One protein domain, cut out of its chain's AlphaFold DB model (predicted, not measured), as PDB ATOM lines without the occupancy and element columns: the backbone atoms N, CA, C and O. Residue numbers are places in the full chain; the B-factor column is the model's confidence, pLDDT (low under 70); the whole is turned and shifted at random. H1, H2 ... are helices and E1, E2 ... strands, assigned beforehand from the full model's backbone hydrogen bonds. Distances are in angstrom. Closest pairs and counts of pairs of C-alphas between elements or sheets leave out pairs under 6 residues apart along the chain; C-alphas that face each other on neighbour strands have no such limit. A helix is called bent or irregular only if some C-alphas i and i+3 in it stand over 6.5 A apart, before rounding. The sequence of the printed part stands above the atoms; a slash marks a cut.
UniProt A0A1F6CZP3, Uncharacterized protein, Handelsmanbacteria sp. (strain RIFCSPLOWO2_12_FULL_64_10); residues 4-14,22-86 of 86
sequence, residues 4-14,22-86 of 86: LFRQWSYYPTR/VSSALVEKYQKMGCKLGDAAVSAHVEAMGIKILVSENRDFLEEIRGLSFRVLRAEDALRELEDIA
ATOM      1  N   LEU A   4     158.530 156.452  83.048       73.75
ATOM      2  CA  LEU A   4     159.974 156.689  82.990       73.75
ATOM      3  C   LEU A   4     160.799 155.398  82.855       73.75
ATOM      4  O   LEU A   4     161.678 155.309  82.007       73.75
ATOM      5  N   PHE A   5     160.521 154.378  83.672       76.56
ATOM      6  CA  PHE A   5     161.303 153.135  83.659       76.56
ATOM      7  C   PHE A   5     160.982 152.278  82.431       76.56
ATOM      8  O   PHE A   5     161.846 151.556  81.940       76.56
ATOM      9  N   ARG A   6     159.756 152.389  81.905       79.00
ATOM     10  CA  ARG A   6     159.382 151.788  80.623       79.00
ATOM     11  C   ARG A   6     160.085 152.485  79.456       79.00
ATOM     12  O   ARG A   6     160.586 151.812  78.569       79.00
ATOM     13  N   GLN A   7     160.149 153.813  79.451       75.50
ATOM     14  CA  GLN A   7     160.887 154.559  78.430       75.50
ATOM     15  C   GLN A   7     162.386 154.250  78.480       75.50
ATOM     16  O   GLN A   7     163.017 154.055  77.445       75.50
ATOM     17  N   TRP A   8     162.934 154.097  79.682       74.94
ATOM     18  CA  TRP A   8     164.319 153.691  79.875       74.94
ATOM     19  C   TRP A   8     164.643 152.346  79.228       74.94
ATOM     20  O   TRP A   8     165.655 152.220  78.541       74.94
ATOM     21  N   SER A   9     163.780 151.339  79.392       77.69
ATOM     22  CA  SER A   9     164.046 150.012  78.833       77.69
ATOM     23  C   SER A   9     164.070 149.988  77.301       77.69
ATOM     24  O   SER A   9     164.662 149.070  76.736       77.69
ATOM     25  N   TYR A  10     163.505 150.996  76.622       79.62
ATOM     26  CA  TYR A  10     163.637 151.161  75.169       79.62
ATOM     27  C   TYR A  10     165.003 151.718  74.737       79.62
ATOM     28  O   TYR A  10     165.406 151.507  73.594       79.62
ATOM     29  N   TYR A  11     165.746 152.378  75.633       79.25
ATOM     30  CA  TYR A  11     167.018 153.040  75.319       79.25
ATOM     31  C   TYR A  11     168.167 152.677  76.283       79.25
ATOM     32  O   TYR A  11     168.876 153.566  76.763       79.25
ATOM     33  N   PRO A  12     168.423 151.383  76.554       69.69
ATOM     34  CA  PRO A  12     169.339 150.951  77.612       69.69
ATOM     35  C   PRO A  12     170.806 151.336  77.366       69.69
ATOM     36  O   PRO A  12     171.579 151.409  78.312       69.69
ATOM     37  N   THR A  13     171.200 151.597  76.116       78.81
ATOM     38  CA  THR A  13     172.565 152.020  75.753       78.81
ATOM     39  C   THR A  13     172.705 153.527  75.537       78.81
ATOM     40  O   THR A  13     173.806 153.996  75.265       78.81
ATOM     41  N   ARG A  14     171.609 154.292  75.628       80.75
ATOM     42  CA  ARG A  14     171.606 155.749  75.399       80.75
ATOM     43  C   ARG A  14     171.402 156.567  76.674       80.75
ATOM     44  O   ARG A  14     171.489 157.788  76.617       80.75
ATOM     45  N   VAL A  22     180.342 165.751  92.795       92.94
ATOM     46  CA  VAL A  22     181.093 166.849  92.183       92.94
ATOM     47  C   VAL A  22     181.896 167.619  93.234       92.94
ATOM     48  O   VAL A  22     181.538 167.660  94.412       92.94
ATOM     49  N   SER A  23     183.006 168.225  92.810       94.69
ATOM     50  CA  SER A  23     183.829 169.086  93.663       94.69
ATOM     51  C   SER A  23     183.015 170.255  94.223       94.69
ATOM     52  O   SER A  23     182.369 170.985  93.468       94.69
ATOM     53  N   SER A  24     183.109 170.486  95.535       95.50
ATOM     54  CA  SER A  24     182.470 171.633  96.194       95.50
ATOM     55  C   SER A  24     182.957 172.967  95.630       95.50
ATOM     56  O   SER A  24     182.158 173.883  95.475       95.50
ATOM     57  N   ALA A  25     184.226 173.060  95.221       97.00
ATOM     58  CA  ALA A  25     184.773 174.265  94.600       97.00
ATOM     59  C   ALA A  25     184.065 174.611  93.278       97.00
ATOM     60  O   ALA A  25     183.899 175.785  92.943       97.00
ATOM     61  N   LEU A  26     183.618 173.596  92.531       95.62
ATOM     62  CA  LEU A  26     182.882 173.800  91.289       95.62
ATOM     63  C   LEU A  26     181.429 174.210  91.564       95.62
ATOM     64  O   LEU A  26     180.901 175.073  90.872       95.62
ATOM     65  N   VAL A  27     180.809 173.673  92.616       96.12
ATOM     66  CA  VAL A  27     179.494 174.146  93.080       96.12
ATOM     67  C   VAL A  27     179.578 175.611  93.515       96.12
ATOM     68  O   VAL A  27     178.786 176.434  93.062       96.12
ATOM     69  N   GLU A  28     180.580 175.971  94.317       96.25
ATOM     70  CA  GLU A  28     180.804 177.351  94.761       96.25
ATOM     71  C   GLU A  28     181.037 178.318  93.595       96.25
ATOM     72  O   GLU A  28     180.552 179.450  93.634       96.25
ATOM     73  N   LYS A  29     181.751 177.889  92.543       95.06
ATOM     74  CA  LYS A  29     181.913 178.667  91.304       95.06
ATOM     75  C   LYS A  29     180.547 179.071  90.747       95.06
ATOM     76  O   LYS A  29     180.328 180.252  90.492       95.06
ATOM     77  N   TYR A  30     179.627 178.121  90.608       93.69
ATOM     78  CA  TYR A  30     178.295 178.396  90.071       93.69
ATOM     79  C   TYR A  30     177.410 179.191  91.034       93.69
ATOM     80  O   TYR A  30     176.668 180.065  90.594       93.69
ATOM     81  N   GLN A  31     177.536 178.992  92.348       94.12
ATOM     82  CA  GLN A  31     176.847 179.853  93.318       94.12
ATOM     83  C   GLN A  31     177.292 181.317  93.206       94.12
ATOM     84  O   GLN A  31     176.460 182.221  93.239       94.12
ATOM     85  N   LYS A  32     178.593 181.567  93.000       93.31
ATOM     86  CA  LYS A  32     179.132 182.921  92.766       93.31
ATOM     87  C   LYS A  32     178.643 183.544  91.455       93.31
ATOM     88  O   LYS A  32     178.660 184.764  91.334       93.31
ATOM     89  N   MET A  33     178.190 182.731  90.501       89.75
ATOM     90  CA  MET A  33     177.557 183.185  89.257       89.75
ATOM     91  C   MET A  33     176.057 183.480  89.415       89.75
ATOM     92  O   MET A  33     175.413 183.870  88.446       89.75
ATOM     93  N   GLY A  34     175.499 183.315  90.619       88.88
ATOM     94  CA  GLY A  34     174.092 183.585  90.916       88.88
ATOM     95  C   GLY A  34     173.201 182.345  90.944       88.88
ATOM     96  O   GLY A  34     172.011 182.473  91.227       88.88
ATOM     97  N   CYS A  35     173.739 181.141  90.715       90.56
ATOM     98  CA  CYS A  35     172.948 179.918  90.819       90.56
ATOM     99  C   CYS A  35     172.531 179.655  92.273       90.56
ATOM    100  O   CYS A  35     173.351 179.684  93.198       90.56
ATOM    101  N   LYS A  36     171.266 179.276  92.480       91.75
ATOM    102  CA  LYS A  36     170.832 178.658  93.741       91.75
ATOM    103  C   LYS A  36     171.575 177.334  93.938       91.75
ATOM    104  O   LYS A  36     172.033 176.732  92.975       91.75
ATOM    105  N   LEU A  37     171.672 176.847  95.177       91.94
ATOM    106  CA  LEU A  37     172.467 175.651  95.502       91.94
ATOM    107  C   LEU A  37     172.127 174.428  94.625       91.94
ATOM    108  O   LEU A  37     173.036 173.740  94.171       91.94
ATOM    109  N   GLY A  38     170.838 174.177  94.366       90.62
ATOM    110  CA  GLY A  38     170.403 173.073  93.504       90.62
ATOM    111  C   GLY A  38     170.907 173.222  92.068       90.62
ATOM    112  O   GLY A  38     171.551 172.319  91.539       90.62
ATOM    113  N   ASP A  39     170.699 174.395  91.472       91.94
ATOM    114  CA  ASP A  39     171.138 174.694  90.106       91.94
ATOM    115  C   ASP A  39     172.666 174.741  89.990       91.94
ATOM    116  O   ASP A  39     173.240 174.317  88.987       91.94
ATOM    117  N   ALA A  40     173.347 175.198  91.042       93.75
ATOM    118  CA  ALA A  40     174.799 175.195  91.121       93.75
ATOM    119  C   ALA A  40     175.355 173.767  91.122       93.75
ATOM    120  O   ALA A  40     176.329 173.491  90.424       93.75
ATOM    121  N   ALA A  41     174.719 172.850  91.858       93.56
ATOM    122  CA  ALA A  41     175.096 171.441  91.859       93.56
ATOM    123  C   ALA A  41     174.885 170.799  90.479       93.56
ATOM    124  O   ALA A  41     175.791 170.140  89.971       93.56
ATOM    125  N   VAL A  42     173.738 171.046  89.835       93.12
ATOM    126  CA  VAL A  42     173.461 170.558  88.472       93.12
ATOM    127  C   VAL A  42     174.486 171.107  87.477       93.12
ATOM    128  O   VAL A  42     175.095 170.339  86.738       93.12
ATOM    129  N   SER A  43     174.749 172.415  87.498       94.38
ATOM    130  CA  SER A  43     175.720 173.056  86.598       94.38
ATOM    131  C   SER A  43     177.131 172.511  86.782       94.38
ATOM    132  O   SER A  43     177.841 172.252  85.810       94.38
ATOM    133  N   ALA A  44     177.531 172.295  88.037       94.94
ATOM    134  CA  ALA A  44     178.813 171.696  88.361       94.94
ATOM    135  C   ALA A  44     178.914 170.272  87.793       94.94
ATOM    136  O   ALA A  44     179.945 169.922  87.224       94.94
ATOM    137  N   HIS A  45     177.851 169.469  87.886       94.88
ATOM    138  CA  HIS A  45     177.814 168.142  87.268       94.88
ATOM    139  C   HIS A  45     177.956 168.192  85.748       94.88
ATOM    140  O   HIS A  45     178.784 167.470  85.194       94.88
ATOM    141  N   VAL A  46     177.199 169.068  85.083       94.69
ATOM    142  CA  VAL A  46     177.247 169.235  83.622       94.69
ATOM    143  C   VAL A  46     178.664 169.592  83.164       94.69
ATOM    144  O   VAL A  46     179.202 168.941  82.267       94.69
ATOM    145  N   GLU A  47     179.310 170.558  83.826       94.69
ATOM    146  CA  GLU A  47     180.690 170.941  83.512       94.69
ATOM    147  C   GLU A  47     181.689 169.815  83.803       94.69
ATOM    148  O   GLU A  47     182.516 169.503  82.948       94.69
ATOM    149  N   ALA A  48     181.611 169.178  84.977       94.50
ATOM    150  CA  ALA A  48     182.536 168.113  85.370       94.50
ATOM    151  C   ALA A  48     182.480 166.904  84.424       94.50
ATOM    152  O   ALA A  48     183.496 166.254  84.188       94.50
ATOM    153  N   MET A  49     181.305 166.622  83.861       92.56
ATOM    154  CA  MET A  49     181.103 165.548  82.888       92.56
ATOM    155  C   MET A  49     181.455 165.958  81.451       92.56
ATOM    156  O   MET A  49     181.381 165.133  80.543       92.56
ATOM    157  N   GLY A  50     181.820 167.221  81.215       93.06
ATOM    158  CA  GLY A  50     182.110 167.735  79.878       93.06
ATOM    159  C   GLY A  50     180.885 167.799  78.959       93.06
ATOM    160  O   GLY A  50     181.049 167.891  77.738       93.06
ATOM    161  N   ILE A  51     179.674 167.766  79.525       93.81
ATOM    162  CA  ILE A  51     178.411 167.843  78.786       93.81
ATOM    163  C   ILE A  51     178.295 169.233  78.150       93.81
ATOM    164  O   ILE A  51     178.575 170.251  78.778       93.81
ATOM    165  N   LYS A  52     177.901 169.280  76.873       94.62
ATOM    166  CA  LYS A  52     177.833 170.529  76.089       94.62
ATOM    167  C   LYS A  52     176.450 171.161  76.047       94.62
ATOM    168  O   LYS A  52     176.348 172.362  75.809       94.62
ATOM    169  N   ILE A  53     175.412 170.357  76.260       94.56
ATOM    170  CA  ILE A  53     174.016 170.770  76.161       94.56
ATOM    171  C   ILE A  53     173.278 170.256  77.393       94.56
ATOM    172  O   ILE A  53     173.289 169.057  77.671       94.56
ATOM    173  N   LEU A  54     172.629 171.166  78.110       94.81
ATOM    174  CA  LEU A  54     171.657 170.865  79.150       94.81
ATOM    175  C   LEU A  54     170.259 171.132  78.589       94.81
ATOM    176  O   LEU A  54     169.966 172.249  78.173       94.81
ATOM    177  N   VAL A  55     169.388 170.128  78.606       94.75
ATOM    178  CA  VAL A  55     167.966 170.317  78.290       94.75
ATOM    179  C   VAL A  55     167.212 170.534  79.598       94.75
ATOM    180  O   VAL A  55     167.290 169.694  80.495       94.75
ATOM    181  N   SER A  56     166.528 171.669  79.742       93.81
ATOM    182  CA  SER A  56     165.867 172.053  80.994       93.81
ATOM    183  C   SER A  56     164.694 173.004  80.756       93.81
ATOM    184  O   SER A  56     164.795 173.938  79.970       93.81
ATOM    185  N   GLU A  57     163.615 172.817  81.521       92.12
ATOM    186  CA  GLU A  57     162.474 173.749  81.598       92.12
ATOM    187  C   GLU A  57     162.534 174.663  82.836       92.12
ATOM    188  O   GLU A  57     161.619 175.447  83.097       92.12
ATOM    189  N   ASN A  58     163.600 174.568  83.637       90.06
ATOM    190  CA  ASN A  58     163.804 175.480  84.758       90.06
ATOM    191  C   ASN A  58     164.131 176.885  84.225       90.06
ATOM    192  O   ASN A  58     165.173 177.092  83.600       90.06
ATOM    193  N   ARG A  59     163.246 177.847  84.514       86.50
ATOM    194  CA  ARG A  59     163.361 179.249  84.080       86.50
ATOM    195  C   ARG A  59     164.661 179.908  84.534       86.50
ATOM    196  O   ARG A  59     165.235 180.664  83.760       86.50
ATOM    197  N   ASP A  60     165.162 179.561  85.722       85.25
ATOM    198  CA  ASP A  60     166.415 180.121  86.244       85.25
ATOM    199  C   ASP A  60     167.592 179.803  85.292       85.25
ATOM    200  O   ASP A  60     168.429 180.663  85.021       85.25
ATOM    201  N   PHE A  61     167.621 178.600  84.699       84.81
ATOM    202  CA  PHE A  61     168.633 178.220  83.703       84.81
ATOM    203  C   PHE A  61     168.441 178.865  82.330       84.81
ATOM    204  O   PHE A  61     169.411 179.008  81.589       84.81
ATOM    205  N   LEU A  62     167.204 179.191  81.968       82.25
ATOM    206  CA  LEU A  62     166.865 179.699  80.641       82.25
ATOM    207  C   LEU A  62     167.046 181.217  80.533       82.25
ATOM    208  O   LEU A  62     167.406 181.712  79.468       82.25
ATOM    209  N   GLU A  63     166.781 181.954  81.611       83.31
ATOM    210  CA  GLU A  63     166.623 183.413  81.551       83.31
ATOM    211  C   GLU A  63     167.616 184.161  82.455       83.31
ATOM    212  O   GLU A  63     168.165 185.193  82.051       83.31
ATOM    213  N   GLU A  64     167.895 183.623  83.645       81.19
ATOM    214  CA  GLU A  64     168.612 184.344  84.703       81.19
ATOM    215  C   GLU A  64     170.120 184.063  84.703       81.19
ATOM    216  O   GLU A  64     170.941 184.977  84.816       81.19
ATOM    217  N   ILE A  65     170.514 182.797  84.548       81.25
ATOM    218  CA  ILE A  65     171.920 182.397  84.637       81.25
ATOM    219  C   ILE A  65     172.612 182.597  83.284       81.25
ATOM    220  O   ILE A  65     172.221 182.034  82.263       81.25
ATOM    221  N   ARG A  66     173.700 183.374  83.276       82.19
ATOM    222  CA  ARG A  66     174.501 183.660  82.073       82.19
ATOM    223  C   ARG A  66     175.955 183.228  82.237       82.19
ATOM    224  O   ARG A  66     176.449 183.055  83.345       82.19
ATOM    225  N   GLY A  67     176.655 183.082  81.110       84.19
ATOM    226  CA  GLY A  67     178.079 182.725  81.097       84.19
ATOM    227  C   GLY A  67     178.364 181.261  81.445       84.19
ATOM    228  O   GLY A  67     179.472 180.939  81.868       84.19
ATOM    229  N   LEU A  68     177.369 180.382  81.291       89.94
ATOM    230  CA  LEU A  68     177.529 178.940  81.460       89.94
ATOM    231  C   LEU A  68     178.529 178.382  80.436       89.94
ATOM    232  O   LEU A  68     178.611 178.847  79.300       89.94
ATOM    233  N   SER A  69     179.276 177.352  80.835       90.81
ATOM    234  CA  SER A  69     180.243 176.659  79.965       90.81
ATOM    235  C   SER A  69     179.586 175.701  78.956       90.81
ATOM    236  O   SER A  69     180.271 175.077  78.143       90.81
ATOM    237  N   PHE A  70     178.260 175.595  79.008       94.12
ATOM    238  CA  PHE A  70     177.410 174.722  78.211       94.12
ATOM    239  C   PHE A  70     176.170 175.488  77.742       94.12
ATOM    240  O   PHE A  70     175.776 176.494  78.336       94.12
ATOM    241  N   ARG A  71     175.546 175.003  76.667       94.44
ATOM    242  CA  ARG A  71     174.305 175.567  76.131       94.44
ATOM    243  C   ARG A  71     173.112 174.997  76.890       94.44
ATOM    244  O   ARG A  71     173.093 173.805  77.187       94.44
ATOM    245  N   VAL A  72     172.116 175.827  77.170       94.19
ATOM    246  CA  VAL A  72     170.836 175.379  77.732       94.19
ATOM    247  C   VAL A  72     169.780 175.445  76.635       94.19
ATOM    248  O   VAL A  72     169.697 176.457  75.942       94.19
ATOM    249  N   LEU A  73     169.011 174.373  76.461       94.69
ATOM    250  CA  LEU A  73     167.899 174.294  75.512       94.69
ATOM    251  C   LEU A  73     166.599 173.952  76.238       94.69
ATOM    252  O   LEU A  73     166.606 173.196  77.215       94.69
ATOM    253  N   ARG A  74     165.477 174.447  75.709       95.25
ATOM    254  CA  ARG A  74     164.156 173.890  76.020       95.25
ATOM    255  C   ARG A  74     164.017 172.519  75.370       95.25
ATOM    256  O   ARG A  74     164.673 172.221  74.369       95.25
ATOM    257  N   ALA A  75     163.133 171.690  75.910       93.62
ATOM    258  CA  ALA A  75     162.839 170.379  75.348       93.62
ATOM    259  C   ALA A  75     162.320 170.482  73.906       93.62
ATOM    260  O   ALA A  75     162.714 169.681  73.065       93.62
ATOM    261  N   GLU A  76     161.488 171.488  73.602       93.94
ATOM    262  CA  GLU A  76     160.990 171.703  72.238       93.94
ATOM    263  C   GLU A  76     162.114 172.006  71.239       93.94
ATOM    264  O   GLU A  76     162.112 171.470  70.133       93.94
ATOM    265  N   ASP A  77     163.105 172.806  71.638       94.31
ATOM    266  CA  ASP A  77     164.217 173.188  70.769       94.31
ATOM    267  C   ASP A  77     165.172 172.011  70.575       94.31
ATOM    268  O   ASP A  77     165.619 171.751  69.463       94.31
ATOM    269  N   ALA A  78     165.420 171.238  71.637       93.38
ATOM    270  CA  ALA A  78     166.206 170.014  71.550       93.38
ATOM    271  C   ALA A  78     165.566 168.978  70.608       93.38
ATOM    272  O   ALA A  78     166.282 168.301  69.876       93.38
ATOM    273  N   LEU A  79     164.232 168.857  70.604       92.19
ATOM    274  CA  LEU A  79     163.520 167.972  69.678       92.19
ATOM    275  C   LEU A  79     163.633 168.450  68.228       92.19
ATOM    276  O   LEU A  79     163.950 167.639  67.365       92.19
ATOM    277  N   ARG A  80     163.450 169.751  67.968       92.81
ATOM    278  CA  ARG A  80     163.633 170.319  66.620       92.81
ATOM    279  C   ARG A  80     165.053 170.094  66.103       92.81
ATOM    280  O   ARG A  80     165.226 169.622  64.987       92.81
ATOM    281  N   GLU A  81     166.065 170.349  66.935       92.00
ATOM    282  CA  GLU A  81     167.461 170.098  66.558       92.00
ATOM    283  C   GLU A  81     167.727 168.614  66.252       92.00
ATOM    284  O   GLU A  81     168.548 168.307  65.394       92.00
ATOM    285  N   LEU A  82     167.047 167.680  66.927       86.81
ATOM    286  CA  LEU A  82     167.166 166.250  66.627       86.81
ATOM    287  C   LEU A  82     166.493 165.867  65.305       86.81
ATOM    288  O   LEU A  82     167.030 165.023  64.592       86.81
ATOM    289  N   GLU A  83     165.342 166.461  64.990       85.31
ATOM    290  CA  GLU A  83     164.629 166.238  63.726       85.31
ATOM    291  C   GLU A  83     165.422 166.763  62.524       85.31
ATOM    292  O   GLU A  83     165.463 166.094  61.498       85.31
ATOM    293  N   ASP A  84     166.122 167.892  62.667       77.56
ATOM    294  CA  ASP A  84     166.971 168.460  61.608       77.56
ATOM    295  C   ASP A  84     168.236 167.623  61.316       77.56
ATOM    296  O   ASP A  84     168.863 167.774  60.265       77.56
ATOM    297  N   ILE A  85     168.647 166.764  62.256       71.81
ATOM    298  CA  ILE A  85     169.829 165.892  62.136       71.81
ATOM    299  C   ILE A  85     169.454 164.489  61.609       71.81
ATOM    300  O   ILE A  85     170.345 163.753  61.170       71.81
ATOM    301  N   ALA A  86     168.173 164.107  61.668       53.56
ATOM    302  CA  ALA A  86     167.661 162.778  61.309       53.56
ATOM    303  C   ALA A  86     167.357 162.629  59.809       53.56
ATOM    304  O   ALA A  86     167.623 161.518  59.287       53.56
TER     305      ALA A  86
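AT A GLANCE: This is residues 4 to 14 and 22 to 86 of the 86 residues of an uncharacterized protein of Handelsmanbacteria sp. (strain RIFCSPLOWO2_12_FULL_64_10) (UniProt A0A1F6CZP3). Two short strands, E1 and E2, lie side by side near the middle of an elongated, loosely built shape, with the helices H2 and H3 crossing each other toward one end of the long axis and H5 running off toward the other end. The short helix H4 packs on E2, and residues 4 to 14, of which 4 to 10 belong to H1, stand free of this body. The printed part has 76 residues with five named helices and two named strands, in the order H1, H2, H3, E1, H4, E2, H5; the sheet, in the order E1, E2, is parallel, and the class is mostly helix. The whole is loose, with a radius of gyration of the C-alphas of 14.2 A, and spans 38 by 24 by 20 A.

IN THESE COORDINATES: H1 covers residues 4 to 10, 10.3 A from first to last C-alpha, with C-alpha 4 at (159.974, 156.689, 82.990). After the cut, H2 covers residues 24 to 32, 12.3 A. H3 covers residues 37 to 48, 16.2 A, with C-alpha 37 at (172.467, 175.651, 95.502). E1 is residues 53 to 55, 6.4 A. H4 is residues 59 to 64, 7.3 A; it is neither bent nor irregular, but only just: C-alphas 61 and 64 are 6.2 A apart. E2 is residues 71 to 73, 6.6 A. H5 covers residues 75 to 85, 15.6 A, and ends with C-alpha 85 at (169.829, 165.892, 62.136).

HOW THE PARTS SIT: E1 and E2 are parallel neighbours, with 26 degrees between their directions; N 54 and O 71 are 2.8 A apart and N 73 and O 54 are 2.9 A apart, both within hydrogen-bond range. With H4 between them in the chain they form a strand-helix-strand unit, two parallel neighbour strands joined through a helix, and its crossover is right-handed. The closest C-alphas of H4 and E2 are those of Leu 62 and Val 72, 6.5 A apart. Those of E1 and H5 are Val 55 and Ala 75, 5.9 A apart. H3 and H4 are close but not clearly touching, about perpendicular at 88 degrees, with the C-alphas of Asp 39 and Phe 61 closest at 7.7 A. H2 and H3 touch, at a steep tilt of 61 degrees, opposite ways; their closest C-alphas, of Tyr 30 and Ala 40, are 4.9 A apart. H1 and H2 are apart, as are H3 and H5. In H2, H3, H4 and H5 every O i to N i+4 pair is within hydrogen-bond range; in H1, 2 of 3 are.

THE WHOLE: The two C-alphas farthest apart, of Tyr 10 and Lys 32, are 39.5 A apart. Residues 15 to 21 are not printed, and C-alphas 14 and 22 are 22.2 A apart across this cut, which lies in the link from H1 to H2. Of the links that are printed whole, none is long. The mean pLDDT of the printed part is 88.7; residues 12 and 86 are under 70.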